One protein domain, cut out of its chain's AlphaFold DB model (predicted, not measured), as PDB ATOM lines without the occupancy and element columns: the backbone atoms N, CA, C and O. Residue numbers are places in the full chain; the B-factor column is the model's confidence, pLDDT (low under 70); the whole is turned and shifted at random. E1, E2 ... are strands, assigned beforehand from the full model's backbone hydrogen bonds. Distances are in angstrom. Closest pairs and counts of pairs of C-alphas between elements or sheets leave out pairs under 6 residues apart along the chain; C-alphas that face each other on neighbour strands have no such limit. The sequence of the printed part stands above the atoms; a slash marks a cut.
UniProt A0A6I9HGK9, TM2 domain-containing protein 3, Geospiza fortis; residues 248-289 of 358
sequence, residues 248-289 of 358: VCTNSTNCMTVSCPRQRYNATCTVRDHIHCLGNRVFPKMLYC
ATOM      1  N   VAL A 248     127.253  49.361  85.306       96.69
ATOM      2  CA  VAL A 248     127.910  49.567  86.595       96.69
ATOM      3  C   VAL A 248     127.402  50.881  87.172       96.69
ATOM      4  O   VAL A 248     127.322  51.875  86.461       96.69
ATOM      5  N   CYS A 249     127.026  50.890  88.449       95.88
ATOM      6  CA  CYS A 249     126.581  52.098  89.139       95.88
ATOM      7  C   CYS A 249     127.592  52.537  90.190       95.88
ATOM      8  O   CYS A 249     128.263  51.707  90.805       95.88
ATOM      9  N   THR A 250     127.647  53.841  90.438       94.81
ATOM     10  CA  THR A 250     128.426  54.406  91.537       94.81
ATOM     11  C   THR A 250     127.867  53.965  92.892       94.81
ATOM     12  O   THR A 250     126.651  53.895  93.111       94.81
ATOM     13  N   ASN A 251     128.771  53.633  93.817       92.00
ATOM     14  CA  ASN A 251     128.420  53.330  95.200       92.00
ATOM     15  C   ASN A 251     128.599  54.585  96.063       92.00
ATOM     16  O   ASN A 251     129.548  55.342  95.861       92.00
ATOM     17  N   SER A 252     127.688  54.803  97.010       88.19
ATOM     18  CA  SER A 252     127.769  55.909  97.961       88.19
ATOM     19  C   SER A 252     128.222  55.397  99.321       88.19
ATOM     20  O   SER A 252     127.628  54.474  99.874       88.19
ATOM     21  N   THR A 253     129.251  56.034  99.874       87.50
ATOM     22  CA  THR A 253     129.749  55.768 101.231       87.50
ATOM     23  C   THR A 253     129.047  56.623 102.288       87.50
ATOM     24  O   THR A 253     129.068  56.300 103.471       87.50
ATOM     25  N   ASN A 254     128.395  57.710 101.868       84.94
ATOM     26  CA  ASN A 254     127.719  58.666 102.745       84.94
ATOM     27  C   ASN A 254     126.231  58.321 102.895       84.94
ATOM     28  O   ASN A 254     125.355  59.171 102.741       84.94
ATOM     29  N   CYS A 255     125.902  57.047 103.094       88.25
ATOM     30  CA  CYS A 255     124.515  56.682 103.320       88.25
ATOM     31  C   CYS A 255     124.346  55.508 104.274       88.25
ATOM     32  O   CYS A 255     125.218  54.649 104.400       88.25
ATOM     33  N   MET A 256     123.203  55.496 104.962       88.25
ATOM     34  CA  MET A 256     122.911  54.519 106.001       88.25
ATOM     35  C   MET A 256     122.233  53.296 105.376       88.25
ATOM     36  O   MET A 256     121.168  53.392 104.763       88.25
ATOM     37  N   THR A 257     122.848  52.126 105.528       90.44
ATOM     38  CA  THR A 257     122.295  50.840 105.075       90.44
ATOM     39  C   THR A 257     121.169  50.368 105.996       90.44
ATOM     40  O   THR A 257     120.148  49.861 105.524       90.44
ATOM     41  N   VAL A 258     121.349  50.551 107.306       87.94
ATOM     42  CA  VAL A 258     120.434  50.117 108.364       87.94
ATOM     43  C   VAL A 258     119.659  51.334 108.876       87.94
ATOM     44  O   VAL A 258     120.035  51.974 109.854       87.94
ATOM     45  N   SER A 259     118.578  51.679 108.177       85.00
ATOM     46  CA  SER A 259     117.645  52.748 108.554       85.00
ATOM     47  C   SER A 259     116.199  52.297 108.338       85.00
ATOM     48  O   SER A 259     115.923  51.470 107.467       85.00
ATOM     49  N   CYS A 260     115.258  52.867 109.093       85.81
ATOM     50  CA  CYS A 260     113.826  52.612 108.930       85.81
ATOM     51  C   CYS A 260     113.096  53.929 108.610       85.81
ATOM     52  O   CYS A 260     112.998  54.776 109.498       85.81
ATOM     53  N   PRO A 261     112.571  54.114 107.378       88.75
ATOM     54  CA  PRO A 261     112.647  53.213 106.217       88.75
ATOM     55  C   PRO A 261     114.065  53.120 105.622       88.75
ATOM     56  O   PRO A 261     114.892  54.010 105.826       88.75
ATOM     57  N   ARG A 262     114.344  52.046 104.866       89.81
ATOM     58  CA  ARG A 262     115.665  51.834 104.250       89.81
ATOM     59  C   ARG A 262     115.991  52.971 103.286       89.81
ATOM     60  O   ARG A 262     115.237  53.215 102.340       89.81
ATOM     61  N   GLN A 263     117.118  53.637 103.518       90.56
ATOM     62  CA  GLN A 263     117.536  54.790 102.736       90.56
ATOM     63  C   GLN A 263     117.817  54.395 101.278       90.56
ATOM     64  O   GLN A 263     118.371  53.330 100.974       90.56
ATOM     65  N   ARG A 264     117.418  55.282 100.366       92.94
ATOM     66  CA  ARG A 264     117.748  55.219  98.943       92.94
ATOM     67  C   ARG A 264     118.672  56.375  98.592       92.94
ATOM     68  O   ARG A 264     118.538  57.457  99.161       92.94
ATOM     69  N   TYR A 265     119.562  56.149  97.638       93.44
ATOM     70  CA  TYR A 265     120.446  57.175  97.104       93.44
ATOM     71  C   TYR A 265     120.347  57.219  95.578       93.44
ATOM     72  O   TYR A 265     119.974  56.235  94.931       93.44
ATOM     73  N   ASN A 266     120.646  58.387  95.014       94.81
ATOM     74  CA  ASN A 266     120.693  58.578  93.572       94.81
ATOM     75  C   ASN A 266     122.079  58.163  93.066       94.81
ATOM     76  O   ASN A 266     123.068  58.834  93.359       94.81
ATOM     77  N   ALA A 267     122.144  57.043  92.355       95.19
ATOM     78  CA  ALA A 267     123.366  56.524  91.764       95.19
ATOM     79  C   ALA A 267     123.456  56.925  90.291       95.19
ATOM     80  O   ALA A 267     122.455  56.922  89.574       95.19
ATOM     81  N   THR A 268     124.665  57.206  89.822       96.75
ATOM     82  CA  THR A 268     124.958  57.343  88.392       96.75
ATOM     83  C   THR A 268     125.387  55.990  87.845       96.75
ATOM     84  O   THR A 268     126.339  55.385  88.338       96.75
ATOM     85  N   CYS A 269     124.655  55.491  86.853       96.31
ATOM     86  CA  CYS A 269     124.901  54.198  86.230       96.31
ATOM     87  C   CYS A 269     125.415  54.380  84.805       96.31
ATOM     88  O   CYS A 269     124.866  55.174  84.042       96.31
ATOM     89  N   THR A 270     126.456  53.632  84.458       96.75
ATOM     90  CA  THR A 270     127.119  53.634  83.155       96.75
ATOM     91  C   THR A 270     127.035  52.241  82.538       96.75
ATOM     92  O   THR A 270     127.416  51.251  83.169       96.75
ATOM     93  N   VAL A 271     126.522  52.144  81.313       96.81
ATOM     94  CA  VAL A 271     126.462  50.875  80.563       96.81
ATOM     95  C   VAL A 271     127.865  50.403  80.179       96.81
ATOM     96  O   VAL A 271     128.729  51.225  79.888       96.81
ATOM     97  N   ARG A 272     128.091  49.084  80.160       94.88
ATOM     98  CA  ARG A 272     129.373  48.492  79.744       94.88
ATOM     99  C   ARG A 272     129.662  48.702  78.252       94.88
ATOM    100  O   ARG A 272     128.752  48.731  77.421       94.88
ATOM    101  N   ASP A 273     130.942  48.762  77.898       90.25
ATOM    102  CA  ASP A 273     131.406  49.179  76.563       90.25
ATOM    103  C   ASP A 273     131.064  48.207  75.432       90.25
ATOM    104  O   ASP A 273     130.956  48.611  74.286       90.25
ATOM    105  N   HIS A 274     130.834  46.931  75.725       89.38
ATOM    106  CA  HIS A 274     130.463  45.932  74.714       89.38
ATOM    107  C   HIS A 274     128.956  45.882  74.428       89.38
ATOM    108  O   HIS A 274     128.514  45.074  73.614       89.38
ATOM    109  N   ILE A 275     128.149  46.682  75.136       92.12
ATOM    110  CA  ILE A 275     126.692  46.633  75.031       92.12
ATOM    111  C   ILE A 275     126.193  47.880  74.318       92.12
ATOM    112  O   ILE A 275     126.397  49.012  74.768       92.12
ATOM    113  N   HIS A 276     125.499  47.654  73.209       92.25
ATOM    114  CA  HIS A 276     124.841  48.693  72.432       92.25
ATOM    115  C   HIS A 276     123.390  48.837  72.910       92.25
ATOM    116  O   HIS A 276     122.669  47.849  73.043       92.25
ATOM    117  N   CYS A 277     122.977  50.065  73.216       93.94
ATOM    118  CA  CYS A 277     121.653  50.388  73.746       93.94
ATOM    119  C   CYS A 277     121.203  51.766  73.253       93.94
ATOM    120  O   CYS A 277     122.022  52.586  72.835       93.94
ATOM    121  N   LEU A 278     119.894  52.023  73.308       93.38
ATOM    122  CA  LEU A 278     119.304  53.278  72.846       93.38
ATOM    123  C   LEU A 278     119.324  54.357  73.941       93.38
ATOM    124  O   LEU A 278     119.003  54.092  75.104       93.38
ATOM    125  N   GLY A 279     119.605  55.597  73.539       92.44
ATOM    126  CA  GLY A 279     119.592  56.772  74.413       92.44
ATOM    127  C   GLY A 279     120.919  57.022  75.136       92.44
ATOM    128  O   GLY A 279     121.984  56.625  74.675       92.44
ATOM    129  N   ASN A 280     120.856  57.727  76.270       93.31
ATOM    130  CA  ASN A 280     122.054  58.090  77.024       93.31
ATOM    131  C   ASN A 280     122.623  56.883  77.794       93.31
ATOM    132  O   ASN A 280     121.903  56.236  78.558       93.31
ATOM    133  N   ARG A 281     123.926  56.615  77.626       93.50
ATOM    134  CA  ARG A 281     124.648  55.504  78.282       93.50
ATOM    135  C   ARG A 281     124.902  55.754  79.769       93.50
ATOM    136  O   ARG A 281     125.144  54.803  80.510       93.50
ATOM    137  N   VAL A 282     124.835  57.018  80.191       95.94
ATOM    138  CA  VAL A 282     124.928  57.436  81.591       95.94
ATOM    139  C   VAL A 282     123.547  57.859  82.070       95.94
ATOM    140  O   VAL A 282     122.968  58.808  81.544       95.94
ATOM    141  N   PHE A 283     123.002  57.173  83.068       96.44
ATOM    142  CA  PHE A 283     121.659  57.461  83.568       96.44
ATOM    143  C   PHE A 283     121.587  57.423  85.100       96.44
ATOM    144  O   PHE A 283     122.263  56.610  85.735       96.44
ATOM    145  N   PRO A 284     120.775  58.298  85.722       95.75
ATOM    146  CA  PRO A 284     120.531  58.255  87.156       95.75
ATOM    147  C   PRO A 284     119.585  57.103  87.514       95.75
ATOM    148  O   PRO A 284     118.605  56.842  86.810       95.75
ATOM    149  N   LYS A 285     119.849  56.428  88.633       94.88
ATOM    150  CA  LYS A 285     119.005  55.351  89.156       94.88
ATOM    151  C   LYS A 285     118.929  55.408  90.680       94.88
ATOM    152  O   LYS A 285     119.941  55.507  91.364       94.88
ATOM    153  N   MET A 286     117.720  55.275  91.222       93.81
ATOM    154  CA  MET A 286     117.509  55.175  92.668       93.81
ATOM    155  C   MET A 286     117.837  53.759  93.150       93.81
ATOM    156  O   MET A 286     117.111  52.811  92.840       93.81
ATOM    157  N   LEU A 287     118.921  53.619  93.915       93.19
ATOM    158  CA  LEU A 287     119.369  52.355  94.501       93.19
ATOM    159  C   LEU A 287     119.244  52.386  96.025       93.19
ATOM    160  O   LEU A 287     119.209  53.444  96.653       93.19
ATOM    161  N   TYR A 288     119.147  51.204  96.629       92.25
ATOM    162  CA  TYR A 288     119.226  51.068  98.078       92.25
ATOM    163  C   TYR A 288     120.675  51.143  98.537       92.25
ATOM    164  O   TYR A 288     121.556  50.568  97.899       92.25
ATOM    165  N   CYS A 289     120.898  51.793  99.675       91.31
ATOM    166  CA  CYS A 289     122.213  51.834 100.294       91.31
ATOM    167  C   CYS A 289     122.697  50.432 100.666       91.31
ATOM    168  O   CYS A 289     121.962  49.632 101.266       91.31
TER     169      CYS A 289
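Overview. This is residues 248 to 289 of the 358 residues of the protein "TM2 domain-containing protein 3" of Geospiza fortis (UniProt A0A6I9HGK9). There is little regular structure here: a narrow rod built on one long hairpin of strands, E1 and E2, with the stretch of residues 248 to 263 running beside E1 and looping round at one end of the rod. At the other end residues 274 to 279, in the turn of the hairpin, stick out. The printed part has 42 residues, with no named helix and two named strands, E1 then E2, antiparallel; the class is all strand, with 15 residues in named elements. It is loose, radius of gyration of the C-alphas 12.7 A, and spans 38 by 15 by 11 A.

Arrangement. E1, residues 264 to 271, and E2, residues 282 to 288, form an antiparallel hairpin, directions 143 degrees apart. N 267 and O 285 are within hydrogen-bond range at 2.9 A. Residues 248 to 249 pair antiparallel with 269 to 270 of E1.

Along the chain. E1 measures 20.8 A from its first to its last C-alpha and begins at C-alpha 264 at (117.748, 55.219, 98.943); E2 measures 18.6 A from its first to its last C-alpha and ends at C-alpha 288 at (119.226, 51.068, 98.078).

Size, cuts and confidence. The C-alphas farthest apart, Cys 260 and His 274, are 38.6 A apart. The link E1 to E2 is short. The printed part has no cut, and no printed residue is under 70 in pLDDT.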